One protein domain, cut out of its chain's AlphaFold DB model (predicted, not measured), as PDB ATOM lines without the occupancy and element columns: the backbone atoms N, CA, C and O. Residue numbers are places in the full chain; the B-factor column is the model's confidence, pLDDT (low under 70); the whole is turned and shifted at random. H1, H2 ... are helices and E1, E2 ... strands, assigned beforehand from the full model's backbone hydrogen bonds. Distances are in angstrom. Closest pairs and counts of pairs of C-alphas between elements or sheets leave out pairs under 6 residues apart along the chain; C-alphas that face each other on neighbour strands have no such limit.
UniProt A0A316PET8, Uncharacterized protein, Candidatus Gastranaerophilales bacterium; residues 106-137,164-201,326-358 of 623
ATOM      1  N   LYS A 106      39.905  27.597 -16.909       94.56
ATOM      2  CA  LYS A 106      39.344  27.239 -15.600       94.56
ATOM      3  C   LYS A 106      39.543  25.769 -15.301       94.56
ATOM      4  O   LYS A 106      39.195  24.914 -16.114       94.56
ATOM      5  N   LEU A 107      40.009  25.488 -14.090       94.62
ATOM      6  CA  LEU A 107      40.269  24.143 -13.606       94.62
ATOM      7  C   LEU A 107      39.698  23.972 -12.199       94.62
ATOM      8  O   LEU A 107      39.978  24.765 -11.306       94.62
ATOM      9  N   ASN A 108      38.933  22.904 -11.992       93.62
ATOM     10  CA  ASN A 108      38.387  22.533 -10.691       93.62
ATOM     11  C   ASN A 108      39.231  21.419 -10.065       93.62
ATOM     12  O   ASN A 108      39.371  20.342 -10.646       93.62
ATOM     13  N   LEU A 109      39.752  21.661  -8.864       94.62
ATOM     14  CA  LEU A 109      40.414  20.664  -8.027       94.62
ATOM     15  C   LEU A 109      39.407  20.074  -7.033       94.62
ATOM     16  O   LEU A 109      38.826  20.796  -6.224       94.62
ATOM     17  N   SER A 110      39.227  18.755  -7.078       91.44
ATOM     18  CA  SER A 110      38.312  18.000  -6.214       91.44
ATOM     19  C   SER A 110      39.073  17.002  -5.341       91.44
ATOM     20  O   SER A 110      40.090  16.446  -5.770       91.44
ATOM     21  N   ILE A 111      38.556  16.737  -4.138       92.12
ATOM     22  CA  ILE A 111      39.144  15.805  -3.163       92.12
ATOM     23  C   ILE A 111      38.173  14.666  -2.887       92.12
ATOM     24  O   ILE A 111      37.001  14.905  -2.602       92.12
ATOM     25  N   ASN A 112      38.689  13.438  -2.889       89.62
ATOM     26  CA  ASN A 112      37.956  12.250  -2.466       89.62
ATOM     27  C   ASN A 112      38.664  11.575  -1.288       89.62
ATOM     28  O   ASN A 112      39.876  11.356  -1.341       89.62
ATOM     29  N   GLY A 113      37.897  11.183  -0.269       89.44
ATOM     30  CA  GLY A 113      38.387  10.493   0.928       89.44
ATOM     31  C   GLY A 113      38.593  11.413   2.136       89.44
ATOM     32  O   GLY A 113      38.254  12.595   2.099       89.44
ATOM     33  N   THR A 114      39.158  10.851   3.206       91.50
ATOM     34  CA  THR A 114      39.434  11.547   4.471       91.50
ATOM     35  C   THR A 114      40.877  11.275   4.891       91.50
ATOM     36  O   THR A 114      41.274  10.108   4.933       91.50
ATOM     37  N   PRO A 115      41.669  12.300   5.256       93.94
ATOM     38  CA  PRO A 115      43.075  12.109   5.580       93.94
ATOM     39  C   PRO A 115      43.279  11.172   6.768       93.94
ATOM     40  O   PRO A 115      42.725  11.396   7.850       93.94
ATOM     41  N   THR A 116      44.117  10.150   6.599       94.19
ATOM     42  CA  THR A 116      44.446   9.184   7.662       94.19
ATOM     43  C   THR A 116      45.619   9.638   8.531       94.19
ATOM     44  O   THR A 116      45.689   9.252   9.703       94.19
ATOM     45  N   ASN A 117      46.493  10.492   7.988       92.88
ATOM     46  CA  ASN A 117      47.733  10.971   8.599       92.88
ATOM     47  C   ASN A 117      47.947  12.471   8.328       92.88
ATOM     48  O   ASN A 117      47.369  13.027   7.396       92.88
ATOM     49  N   ASN A 118      48.808  13.112   9.126       93.75
ATOM     50  CA  ASN A 118      49.292  14.465   8.842       93.75
ATOM     51  C   ASN A 118      50.463  14.399   7.852       93.75
ATOM     52  O   ASN A 118      51.331  13.538   8.003       93.75
ATOM     53  N   ALA A 119      50.519  15.314   6.887       94.00
ATOM     54  CA  ALA A 119      51.624  15.402   5.932       94.00
ATOM     55  C   ALA A 119      51.752  16.814   5.351       94.00
ATOM     56  O   ALA A 119      50.762  17.529   5.235       94.00
ATOM     57  N   THR A 120      52.952  17.199   4.926       94.75
ATOM     58  CA  THR A 120      53.130  18.353   4.038       94.75
ATOM     59  C   THR A 120      53.033  17.867   2.599       94.75
ATOM     60  O   THR A 120      53.783  16.979   2.185       94.75
ATOM     61  N   LEU A 121      52.085  18.430   1.859       95.62
ATOM     62  CA  LEU A 121      51.884  18.181   0.438       95.62
ATOM     63  C   LEU A 121      52.209  19.452  -0.345       95.62
ATOM     64  O   LEU A 121      52.342  20.533   0.228       95.62
ATOM     65  N   TYR A 122      52.336  19.315  -1.659       95.94
ATOM     66  CA  TYR A 122      52.628  20.425  -2.552       95.94
ATOM     67  C   TYR A 122      51.580  20.473  -3.650       95.94
ATOM     68  O   TYR A 122      51.380  19.485  -4.361       95.94
ATOM     69  N   LEU A 123      50.934  21.628  -3.800       95.44
ATOM     70  CA  LEU A 123      50.257  21.963  -5.042       95.44
ATOM     71  C   LEU A 123      51.338  22.406  -6.013       95.44
ATOM     72  O   LEU A 123      52.079  23.354  -5.754       95.44
ATOM     73  N   ARG A 124      51.460  21.675  -7.107       93.12
ATOM     74  CA  ARG A 124      52.484  21.900  -8.103       93.12
ATOM     75  C   ARG A 124      51.813  22.363  -9.388       93.12
ATOM     76  O   ARG A 124      50.806  21.796  -9.799       93.12
ATOM     77  N   TYR A 125      52.351  23.408 -10.004       92.25
ATOM     78  CA  TYR A 125      51.875  23.891 -11.296       92.25
ATOM     79  C   TYR A 125      53.032  24.061 -12.268       92.25
ATOM     80  O   TYR A 125      54.190  24.230 -11.876       92.25
ATOM     81  N   LYS A 126      52.708  23.958 -13.552       88.31
ATOM     82  CA  LYS A 126      53.680  24.102 -14.634       88.31
ATOM     83  C   LYS A 126      53.878  25.569 -14.962       88.31
ATOM     84  O   LYS A 126      52.899  26.302 -15.095       88.31
ATOM     85  N   GLU A 127      55.129  25.972 -15.130       89.94
ATOM     86  CA  GLU A 127      55.446  27.289 -15.680       89.94
ATOM     87  C   GLU A 127      54.917  27.437 -17.107       89.94
ATOM     88  O   GLU A 127      54.853  26.478 -17.885       89.94
ATOM     89  N   GLN A 128      54.552  28.661 -17.470       90.44
ATOM     90  CA  GLN A 128      54.011  28.946 -18.790       90.44
ATOM     91  C   GLN A 128      55.131  28.956 -19.836       90.44
ATOM     92  O   GLN A 128      56.265  29.342 -19.564       90.44
ATOM     93  N   LEU A 129      54.813  28.545 -21.065       89.38
ATOM     94  CA  LEU A 129      55.786  28.377 -22.155       89.38
ATOM     95  C   LEU A 129      56.687  29.591 -22.367       89.38
ATOM     96  O   LEU A 129      57.903  29.464 -22.489       89.38
ATOM     97  N   PHE A 130      56.095  30.778 -22.392       92.56
ATOM     98  CA  PHE A 130      56.810  32.018 -22.665       92.56
ATOM     99  C   PHE A 130      57.847  32.380 -21.585       92.56
ATOM    100  O   PHE A 130      58.777  33.134 -21.863       92.56
ATOM    101  N   GLU A 131      57.745  31.818 -20.377       93.94
ATOM    102  CA  GLU A 131      58.747  31.988 -19.320       93.94
ATOM    103  C   GLU A 131      60.100  31.392 -19.749       93.94
ATOM    104  O   GLU A 131      61.152  31.983 -19.508       93.94
ATOM    105  N   ALA A 132      60.080  30.269 -20.477       92.38
ATOM    106  CA  ALA A 132      61.286  29.671 -21.045       92.38
ATOM    107  C   ALA A 132      61.943  30.574 -22.100       92.38
ATOM    108  O   ALA A 132      63.170  30.702 -22.135       92.38
ATOM    109  N   ALA A 133      61.134  31.223 -22.945       94.50
ATOM    110  CA  ALA A 133      61.632  32.184 -23.927       94.50
ATOM    111  C   ALA A 133      62.295  33.388 -23.242       94.50
ATOM    112  O   ALA A 133      63.373  33.807 -23.664       94.50
ATOM    113  N   ALA A 134      61.702  33.887 -22.152       95.94
ATOM    114  CA  ALA A 134      62.246  34.998 -21.378       95.94
ATOM    115  C   ALA A 134      63.585  34.654 -20.707       95.94
ATOM    116  O   ALA A 134      64.516  35.455 -20.795       95.94
ATOM    117  N   ASP A 135      63.717  33.468 -20.097       95.19
ATOM    118  CA  ASP A 135      64.976  33.004 -19.486       95.19
ATOM    119  C   ASP A 135      66.111  32.931 -20.525       95.19
ATOM    120  O   ASP A 135      67.191  33.499 -20.338       95.19
ATOM    121  N   ILE A 136      65.844  32.295 -21.672       95.00
ATOM    122  CA  ILE A 136      66.834  32.149 -22.746       95.00
ATOM    123  C   ILE A 136      67.203  33.512 -23.334       95.00
ATOM    124  O   ILE A 136      68.390  33.838 -23.402       95.00
ATOM    125  N   ALA A 137      66.221  34.326 -23.731       95.69
ATOM    126  CA  ALA A 137      66.478  35.630 -24.340       95.69
ATOM    127  C   ALA A 137      67.294  36.540 -23.408       95.69
ATOM    128  O   ALA A 137      68.235  37.191 -23.862       95.69
ATOM    129  N   LYS A 164      56.093  25.012  -6.848       92.25
ATOM    130  CA  LYS A 164      55.612  24.155  -5.753       92.25
ATOM    131  C   LYS A 164      55.147  25.009  -4.586       92.25
ATOM    132  O   LYS A 164      55.951  25.690  -3.959       92.25
ATOM    133  N   ILE A 165      53.874  24.884  -4.243       95.00
ATOM    134  CA  ILE A 165      53.246  25.620  -3.149       95.00
ATOM    135  C   ILE A 165      52.932  24.626  -2.027       95.00
ATOM    136  O   ILE A 165      52.102  23.731  -2.220       95.00
ATOM    137  N   PRO A 166      53.626  24.713  -0.879       95.69
ATOM    138  CA  PRO A 166      53.414  23.795   0.227       95.69
ATOM    139  C   PRO A 166      52.076  24.067   0.919       95.69
ATOM    140  O   PRO A 166      51.703  25.213   1.148       95.69
ATOM    141  N   PHE A 167      51.395  23.006   1.339       94.88
ATOM    142  CA  PHE A 167      50.261  23.084   2.257       94.88
ATOM    143  C   PHE A 167      50.264  21.890   3.216       94.88
ATOM    144  O   PHE A 167      50.851  20.838   2.947       94.88
ATOM    145  N   THR A 168      49.615  22.046   4.369       93.56
ATOM    146  CA  THR A 168      49.576  20.994   5.394       93.56
ATOM    147  C   THR A 168      48.274  20.207   5.311       93.56
ATOM    148  O   THR A 168      47.192  20.744   5.532       93.56
ATOM    149  N   LEU A 169      48.387  18.904   5.063       94.38
ATOM    150  CA  LEU A 169      47.310  17.939   5.228       94.38
ATOM    151  C   LEU A 169      47.203  17.554   6.706       94.38
ATOM    152  O   LEU A 169      48.172  17.085   7.305       94.38
ATOM    153  N   GLN A 170      46.018  17.720   7.291       94.31
ATOM    154  CA  GLN A 170      45.733  17.322   8.669       94.31
ATOM    155  C   GLN A 170      44.745  16.152   8.708       94.31
ATOM    156  O   GLN A 170      43.742  16.129   7.992       94.31
ATOM    157  N   LYS A 171      45.021  15.187   9.585       94.62
ATOM    158  CA  LYS A 171      44.221  13.988   9.818       94.62
ATOM    159  C   LYS A 171      42.778  14.347  10.170       94.62
ATOM    160  O   LYS A 171      42.535  15.176  11.043       94.62
ATOM    161  N   GLY A 172      41.828  13.662   9.533       90.69
ATOM    162  CA  GLY A 172      40.399  13.783   9.835       90.69
ATOM    163  C   GLY A 172      39.720  15.055   9.319       90.69
ATOM    164  O   GLY A 172      38.529  15.221   9.573       90.69
ATOM    165  N   LYS A 173      40.430  15.936   8.604       92.19
ATOM    166  CA  LYS A 173      39.839  17.134   7.996       92.19
ATOM    167  C   LYS A 173      38.912  16.792   6.833       92.19
ATOM    168  O   LYS A 173      39.179  15.872   6.060       92.19
ATOM    169  N   SER A 174      37.829  17.555   6.711       90.19
ATOM    170  CA  SER A 174      36.887  17.453   5.593       90.19
ATOM    171  C   SER A 174      37.487  17.998   4.291       90.19
ATOM    172  O   SER A 174      38.409  18.813   4.312       90.19
ATOM    173  N   ALA A 175      36.927  17.602   3.141       89.00
ATOM    174  CA  ALA A 175      37.343  18.119   1.832       89.00
ATOM    175  C   ALA A 175      37.309  19.657   1.774       89.00
ATOM    176  O   ALA A 175      38.248  20.268   1.274       89.00
ATOM    177  N   LYS A 176      36.276  20.282   2.357       88.00
ATOM    178  CA  LYS A 176      36.158  21.742   2.444       88.00
ATOM    179  C   LYS A 176      37.319  22.366   3.213       88.00
ATOM    180  O   LYS A 176      37.931  23.301   2.719       88.00
ATOM    181  N   GLU A 177      37.654  21.835   4.387       91.50
ATOM    182  CA  GLU A 177      38.771  22.352   5.190       91.50
ATOM    183  C   GLU A 177      40.116  22.210   4.466       91.50
ATOM    184  O   GLU A 177      40.945  23.112   4.546       91.50
ATOM    185  N   ILE A 178      40.326  21.113   3.731       93.25
ATOM    186  CA  ILE A 178      41.558  20.912   2.957       93.25
ATOM    187  C   ILE A 178      41.625  21.897   1.781       93.25
ATOM    188  O   ILE A 178      42.662  22.522   1.578       93.25
ATOM    189  N   LEU A 179      40.537  22.066   1.021       93.94
ATOM    190  CA  LEU A 179      40.489  23.018  -0.097       93.94
ATOM    191  C   LEU A 179      40.654  24.466   0.380       93.94
ATOM    192  O   LEU A 179      41.350  25.237  -0.276       93.94
ATOM    193  N   THR A 180      40.089  24.821   1.539       93.19
ATOM    194  CA  THR A 180      40.323  26.122   2.179       93.19
ATOM    195  C   THR A 180      41.790  26.300   2.562       93.19
ATOM    196  O   THR A 180      42.357  27.333   2.233       93.19
ATOM    197  N   ALA A 181      42.436  25.294   3.160       93.00
ATOM    198  CA  ALA A 181      43.859  25.374   3.499       93.00
ATOM    199  C   ALA A 181      44.756  25.522   2.255       93.00
ATOM    200  O   ALA A 181      45.743  26.254   2.281       93.00
ATOM    201  N   ILE A 182      44.409  24.860   1.143       94.94
ATOM    202  CA  ILE A 182      45.098  25.056  -0.142       94.94
ATOM    203  C   ILE A 182      44.875  26.482  -0.650       94.94
ATOM    204  O   ILE A 182      45.820  27.120  -1.097       94.94
ATOM    205  N   LYS A 183      43.642  26.995  -0.579       94.75
ATOM    206  CA  LYS A 183      43.323  28.366  -0.993       94.75
ATOM    207  C   LYS A 183      44.109  29.399  -0.177       94.75
ATOM    208  O   LYS A 183      44.685  30.302  -0.767       94.75
ATOM    209  N   GLU A 184      44.165  29.241   1.143       93.56
ATOM    210  CA  GLU A 184      44.948  30.100   2.042       93.56
ATOM    211  C   GLU A 184      46.433  30.072   1.674       93.56
ATOM    212  O   GLU A 184      47.041  31.128   1.528       93.56
ATOM    213  N   ALA A 185      46.991  28.882   1.421       93.56
ATOM    214  CA  ALA A 185      48.361  28.762   0.932       93.56
ATOM    215  C   ALA A 185      48.547  29.476  -0.415       93.56
ATOM    216  O   ALA A 185      49.534  30.168  -0.590       93.56
ATOM    217  N   LEU A 186      47.610  29.362  -1.363       94.44
ATOM    218  CA  LEU A 186      47.688  30.060  -2.654       94.44
ATOM    219  C   LEU A 186      47.608  31.589  -2.521       94.44
ATOM    220  O   LEU A 186      48.263  32.290  -3.289       94.44
ATOM    221  N   ASP A 187      46.825  32.105  -1.573       91.69
ATOM    222  CA  ASP A 187      46.660  33.549  -1.360       91.69
ATOM    223  C   ASP A 187      47.965  34.225  -0.890       91.69
ATOM    224  O   ASP A 187      48.164  35.413  -1.149       91.69
ATOM    225  N   GLU A 188      48.876  33.478  -0.252       92.88
ATOM    226  CA  GLU A 188      50.213  33.964   0.125       92.88
ATOM    227  C   GLU A 188      51.152  34.126  -1.086       92.88
ATOM    228  O   GLU A 188      52.079  34.936  -1.047       92.88
ATOM    229  N   TYR A 189      50.905  33.404  -2.186       92.19
ATOM    230  CA  TYR A 189      51.747  33.408  -3.387       92.19
ATOM    231  C   TYR A 189      51.095  34.240  -4.489       92.19
ATOM    232  O   TYR A 189      50.575  33.721  -5.473       92.19
ATOM    233  N   VAL A 190      51.155  35.564  -4.362       88.81
ATOM    234  CA  VAL A 190      50.512  36.500  -5.307       88.81
ATOM    235  C   VAL A 190      50.995  36.365  -6.761       88.81
ATOM    236  O   VAL A 190      50.297  36.786  -7.687       88.81
ATOM    237  N   GLU A 191      52.156  35.750  -6.980       91.62
ATOM    238  CA  GLU A 191      52.834  35.590  -8.271       91.62
ATOM    239  C   GLU A 191      52.277  34.459  -9.153       91.62
ATOM    240  O   GLU A 191      52.677  34.328 -10.317       91.62
ATOM    241  N   VAL A 192      51.357  33.639  -8.628       93.44
ATOM    242  CA  VAL A 192      50.737  32.550  -9.401       93.44
ATOM    243  C   VAL A 192      49.920  33.093 -10.585       93.44
ATOM    244  O   VAL A 192      49.328  34.174 -10.475       93.44
ATOM    245  N   PRO A 193      49.822  32.360 -11.710       92.62
ATOM    246  CA  PRO A 193      49.133  32.836 -12.914       92.62
ATOM    247  C   PRO A 193      47.597  32.721 -12.854       92.62
ATOM    248  O   PRO A 193      46.912  33.051 -13.820       92.62
ATOM    249  N   PHE A 194      47.030  32.272 -11.733       94.12
ATOM    250  CA  PHE A 194      45.593  32.050 -11.556       94.12
ATOM    251  C   PHE A 194      45.073  32.647 -10.242       94.12
ATOM    252  O   PHE A 194      45.829  32.930  -9.319       94.12
ATOM    253  N   THR A 195      43.769  32.867 -10.154       93.69
ATOM    254  CA  THR A 195      43.054  33.157  -8.907       93.69
ATOM    255  C   THR A 195      42.377  31.889  -8.405       93.69
ATOM    256  O   THR A 195      42.100  30.980  -9.186       93.69
ATOM    257  N   SER A 196      42.123  31.806  -7.099       94.56
ATOM    258  CA  SER A 196      41.558  30.617  -6.463       94.56
ATOM    259  C   SER A 196      40.284  30.953  -5.681       94.56
ATOM    260  O   SER A 196      40.223  31.929  -4.925       94.56
ATOM    261  N   VAL A 197      39.238  30.151  -5.870       93.56
ATOM    262  CA  VAL A 197      37.954  30.283  -5.167       93.56
ATOM    263  C   VAL A 197      37.472  28.901  -4.755       93.56
ATOM    264  O   VAL A 197      37.390  27.999  -5.584       93.56
ATOM    265  N   VAL A 198      37.140  28.723  -3.475       91.44
ATOM    266  CA  VAL A 198      36.445  27.513  -3.016       91.44
ATOM    267  C   VAL A 198      34.974  27.649  -3.394       91.44
ATOM    268  O   VAL A 198      34.289  28.553  -2.912       91.44
ATOM    269  N   ASP A 199      34.508  26.773  -4.278       84.00
ATOM    270  CA  ASP A 199      33.126  26.721  -4.736       84.00
ATOM    271  C   ASP A 199      32.413  25.521  -4.102       84.00
ATOM    272  O   ASP A 199      32.588  24.366  -4.498       84.00
ATOM    273  N   ASP A 200      31.580  25.815  -3.103       74.31
ATOM    274  CA  ASP A 200      30.769  24.828  -2.387       74.31
ATOM    275  C   ASP A 200      29.536  24.354  -3.191       74.31
ATOM    276  O   ASP A 200      28.766  23.512  -2.712       74.31
ATOM    277  N   LYS A 201      29.307  24.918  -4.387       67.25
ATOM    278  CA  LYS A 201      28.108  24.707  -5.214       67.25
ATOM    279  C   LYS A 201      28.415  24.325  -6.666       67.25
ATOM    280  O   LYS A 201      27.478  24.274  -7.463       67.25
ATOM    281  N   LYS A 326      42.966  36.114 -20.166       88.38
ATOM    282  CA  LYS A 326      42.243  35.472 -21.271       88.38
ATOM    283  C   LYS A 326      43.177  35.039 -22.408       88.38
ATOM    284  O   LYS A 326      44.227  35.642 -22.616       88.38
ATOM    285  N   GLY A 327      42.731  34.059 -23.194       86.06
ATOM    286  CA  GLY A 327      43.406  33.614 -24.419       86.06
ATOM    287  C   GLY A 327      44.351  32.428 -24.226       86.06
ATOM    288  O   GLY A 327      44.689  32.062 -23.102       86.06
ATOM    289  N   GLU A 328      44.770  31.816 -25.334       82.94
ATOM    290  CA  GLU A 328      45.405  30.481 -25.369       82.94
ATOM    291  C   GLU A 328      46.653  30.343 -24.479       82.94
ATOM    292  O   GLU A 328      46.899  29.302 -23.873       82.94
ATOM    293  N   THR A 329      47.418  31.421 -24.313       82.12
ATOM    294  CA  THR A 329      48.610  31.462 -23.450       82.12
ATOM    295  C   THR A 329      48.296  31.444 -21.947       82.12
ATOM    296  O   THR A 329      49.206  31.344 -21.130       82.12
ATOM    297  N   GLY A 330      47.019  31.569 -21.571       85.69
ATOM    298  CA  GLY A 330      46.528  31.471 -20.196       85.69
ATOM    299  C   GLY A 330      46.303  30.037 -19.713       85.69
ATOM    300  O   GLY A 330      45.889  29.852 -18.571       85.69
ATOM    301  N   ASN A 331      46.547  29.028 -20.552       89.12
ATOM    302  CA  ASN A 331      46.439  27.627 -20.151       89.12
ATOM    303  C   ASN A 331      47.499  27.270 -19.098       89.12
ATOM    304  O   ASN A 331      48.658  27.681 -19.190       89.12
ATOM    305  N   PHE A 332      47.095  26.488 -18.098       91.12
ATOM    306  CA  PHE A 332      47.979  25.983 -17.052       91.12
ATOM    307  C   PHE A 332      47.533  24.589 -16.607       91.12
ATOM    308  O   PHE A 332      46.365  24.229 -16.702       91.12
ATOM    309  N   GLU A 333      48.472  23.807 -16.083       89.75
ATOM    310  CA  GLU A 333      48.194  22.495 -15.502       89.75
ATOM    311  C   GLU A 333      48.646  22.482 -14.042       89.75
ATOM    312  O   GLU A 333      49.692  23.048 -13.704       89.75
ATOM    313  N   ILE A 334      47.879  21.794 -13.194       92.81
ATOM    314  CA  ILE A 334      48.225  21.572 -11.790       92.81
ATOM    315  C   ILE A 334      48.183  20.085 -11.447       92.81
ATOM    316  O   ILE A 334      47.397  19.320 -12.014       92.81
ATOM    317  N   ASP A 335      48.951  19.708 -10.436       92.50
ATOM    318  CA  ASP A 335      48.812  18.448  -9.726       92.50
ATOM    319  C   ASP A 335      49.143  18.596  -8.235       92.50
ATOM    320  O   ASP A 335      49.631  19.626  -7.769       92.50
ATOM    321  N   VAL A 336      48.817  17.564  -7.454       94.69
ATOM    322  CA  VAL A 336      49.123  17.513  -6.022       94.69
ATOM    323  C   VAL A 336      50.065  16.349  -5.766       94.69
ATOM    324  O   VAL A 336      49.752  15.193  -6.070       94.69
ATOM    325  N   VAL A 337      51.222  16.667  -5.195       94.56
ATOM    326  CA  VAL A 337      52.308  15.714  -4.965       94.56
ATOM    327  C   VAL A 337      52.765  15.721  -3.510       94.56
ATOM    328  O   VAL A 337      52.563  16.686  -2.770       94.56
ATOM    329  N   ASN A 338      53.386  14.627  -3.084       93.88
ATOM    330  CA  ASN A 338      54.007  14.532  -1.766       93.88
ATOM    331  C   ASN A 338      55.428  15.134  -1.745       93.88
ATOM    332  O   ASN A 338      55.918  15.667  -2.741       93.88
ATOM    333  N   SER A 339      56.116  15.018  -0.607       90.44
ATOM    334  CA  SER A 339      57.501  15.479  -0.423       90.44
ATOM    335  C   SER A 339      58.534  14.788  -1.317       90.44
ATOM    336  O   SER A 339      59.627  15.312  -1.499       90.44
ATOM    337  N   GLU A 340      58.200  13.626  -1.882       89.81
ATOM    338  CA  GLU A 340      59.020  12.909  -2.867       89.81
ATOM    339  C   GLU A 340      58.609  13.228  -4.316       89.81
ATOM    340  O   GLU A 340      59.079  12.578  -5.249       89.81
ATOM    341  N   TYR A 341      57.711  14.198  -4.515       87.38
ATOM    342  CA  TYR A 341      57.147  14.595  -5.809       87.38
ATOM    343  C   TYR A 341      56.384  13.484  -6.543       87.38
ATOM    344  O   TYR A 341      56.268  13.503  -7.770       87.38
ATOM    345  N   LYS A 342      55.832  12.528  -5.790       90.06
ATOM    346  CA  LYS A 342      54.946  11.482  -6.310       90.06
ATOM    347  C   LYS A 342      53.478  11.899  -6.175       90.06
ATOM    348  O   LYS A 342      53.145  12.587  -5.204       90.06
ATOM    349  N   PRO A 343      52.597  11.471  -7.101       90.94
ATOM    350  CA  PRO A 343      51.161  11.712  -6.997       90.94
ATOM    351  C   PRO A 343      50.595  11.216  -5.664       90.94
ATOM    352  O   PRO A 343      50.940  10.127  -5.203       90.94
ATOM    353  N   VAL A 344      49.714  12.007  -5.057       92.25
ATOM    354  CA  VAL A 344      49.067  11.649  -3.790       92.25
ATOM    355  C   VAL A 344      47.959  10.628  -4.031       92.25
ATOM    356  O   VAL A 344      47.020  10.887  -4.786       92.25
ATOM    357  N   THR A 345      48.049   9.473  -3.366       91.12
ATOM    358  CA  THR A 345      47.063   8.394  -3.495       91.12
ATOM    359  C   THR A 345      46.297   8.145  -2.196       91.12
ATOM    360  O   THR A 345      46.802   8.362  -1.090       91.12
ATOM    361  N   GLY A 346      45.077   7.611  -2.333       90.06
ATOM    362  CA  GLY A 346      44.244   7.239  -1.188       90.06
ATOM    363  C   GLY A 346      44.859   6.145  -0.313       90.06
ATOM    364  O   GLY A 346      44.576   6.106   0.880       90.06
ATOM    365  N   ALA A 347      45.731   5.296  -0.869       88.69
ATOM    366  CA  ALA A 347      46.424   4.258  -0.109       88.69
ATOM    367  C   ALA A 347      47.434   4.853   0.887       88.69
ATOM    368  O   ALA A 347      47.541   4.376   2.014       88.69
ATOM    369  N   ASP A 348      48.124   5.921   0.485       88.69
ATOM    370  CA  ASP A 348      49.198   6.522   1.278       88.69
ATOM    371  C   ASP A 348      48.657   7.519   2.317       88.69
ATOM    372  O   ASP A 348      49.131   7.570   3.455       88.69
ATOM    373  N   TYR A 349      47.638   8.304   1.941       91.81
ATOM    374  CA  TYR A 349      47.172   9.447   2.739       91.81
ATOM    375  C   TYR A 349      45.684   9.408   3.109       91.81
ATOM    376  O   TYR A 349      45.217  10.300   3.815       91.81
ATOM    377  N   GLY A 350      44.916   8.416   2.647       90.81
ATOM    378  CA  GLY A 350      43.458   8.362   2.834       90.81
ATOM    379  C   GLY A 350      42.665   9.329   1.948       90.81
ATOM    380  O   GLY A 350      41.435   9.334   1.988       90.81
ATOM    381  N   VAL A 351      43.359  10.126   1.130       93.31
ATOM    382  CA  VAL A 351      42.786  11.103   0.199       93.31
ATOM    383  C   VAL A 351      43.392  10.974  -1.189       93.31
ATOM    384  O   VAL A 351      44.542  10.576  -1.349       93.31
ATOM    385  N   SER A 352      42.617  11.359  -2.194       93.12
ATOM    386  CA  SER A 352      43.069  11.510  -3.576       93.12
ATOM    387  C   SER A 352      42.581  12.839  -4.139       93.12
ATOM    388  O   SER A 352      41.521  13.335  -3.751       93.12
ATOM    389  N   PHE A 353      43.371  13.403  -5.047       94.25
ATOM    390  CA  PHE A 353      43.092  14.669  -5.711       94.25
ATOM    391  C   PHE A 353      42.802  14.408  -7.185       94.25
ATOM    392  O   PHE A 353      43.442  13.564  -7.809       94.25
ATOM    393  N   SER A 354      41.837  15.134  -7.737       92.00
ATOM    394  CA  SER A 354      41.496  15.066  -9.159       92.00
ATOM    395  C   SER A 354      41.250  16.464  -9.701       92.00
ATOM    396  O   SER A 354      40.714  17.319  -8.997       92.00
ATOM    397  N   THR A 355      41.662  16.693 -10.940       92.88
ATOM    398  CA  THR A 355      41.517  17.971 -11.633       92.88
ATOM    399  C   THR A 355      40.605  17.794 -12.839       92.88
ATOM    400  O   THR A 355      40.653  16.769 -13.519       92.88
ATOM    401  N   ALA A 356      39.749  18.780 -13.091       91.94
ATOM    402  CA  ALA A 356      38.869  18.803 -14.252       91.94
ATOM    403  C   ALA A 356      38.871  20.201 -14.871       91.94
ATOM    404  O   ALA A 356      38.574  21.179 -14.184       91.94
ATOM    405  N   VAL A 357      39.196  20.294 -16.161       92.88
ATOM    406  CA  VAL A 357      39.092  21.552 -16.907       92.88
ATOM    407  C   VAL A 357      37.615  21.836 -17.174       92.88
ATOM    408  O   VAL A 357      36.892  20.974 -17.674       92.88
ATOM    409  N   THR A 358      37.153  23.029 -16.808       89.12
ATOM    410  CA  THR A 358      35.757  23.465 -16.984       89.12
ATOM    411  C   THR A 358      35.599  24.527 -18.062       89.12
ATOM    412  O   THR A 358      34.505  24.709 -18.590       89.12
TER     413      THR A 358
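This is residues 106 to 137, 164 to 201 and 326 to 358 of the 623 residues of an uncharacterized protein of Candidatus Gastranaerophilales bacterium (UniProt A0A316PET8). Two small antiparallel sheets, E3-E2-E5 and the pair E1-E6, come together where E5 meets E6, while helix H2 packs over E3 and reaches with its first residues to E1. Strand E4 packs on H2, H3 is a short turn near the start of E6, and residues 131 to 137 of H1 stick out at one end. The 103 printed residues hold three named helices and six named strands, in the order E1 E2 H1 E3 H2 E4 E5 H3 E6; the class is mixed. The whole is compact, with a radius of gyration of the C-alphas of 14.6 A and spans of 47 by 33 by 23 A.

Start at E1, residues 106 to 113, antiparallel to E6, residues 351 to 358; N 108 and O 356 are 2.8 A apart. E2, residues 119 to 126, is the inner strand, antiparallel to E3, residues 164 to 169, with N 165 to O 123 at 2.8 A, and to E5, residues 334 to 337, with N 124 to O 335 at 2.8 A. The closest C-alphas of E5 and E6, Val 336 and Phe 353, are 6.7 A apart. H1, residues 129 to 137, is not on the sheet E3 E2 E5. H2, residues 175 to 188, is on one face of it, two layers, helix over sheet: its height is 8.6 A, and it lies over E3, slantwise at 37 degrees on the local plane. The closest C-alphas of H2 and E3 are Ile 182 and Phe 167, 6.0 A; of H2 and E1, Ala 175 and Ile 111, 5.8 A. E4, residues 194 to 199, pairs with no named strand; its closest C-alpha to H2 is Ser 196, 6.2 A from Lys 183. H3, residues 346 to 349, has C-alpha Gly 346 5.0 A from Ser 352 of E6. Every O i to N i+4 pair is within hydrogen-bond range in H2, and 4 of 5 in H1; H3 is too short for one.

Find C-alpha 106 at (39.344, 27.239, -15.600); E1 runs 23.5 A from there. E2 spans 22.4 A, H1 13.1 A, E3 15.1 A. H2 begins at C-alpha 175, (37.343, 18.119, 1.832), and spans 20.5 A; E4 spans 15.2 A, E5 9.9 A, H3 5.4 A. E6 runs 22.3 A to C-alpha 358 at (35.757, 23.465, -16.984).

The C-alphas farthest apart, Ala 137 and Gly 172, are 48.2 A apart. Residues 138 to 163 and 202 to 325 are not printed, with gaps of 24.4 A and 23.9 A between C-alphas. Of the links printed whole, none is long. Mean pLDDT of the printed part is 91.7; residue 201 is under 70.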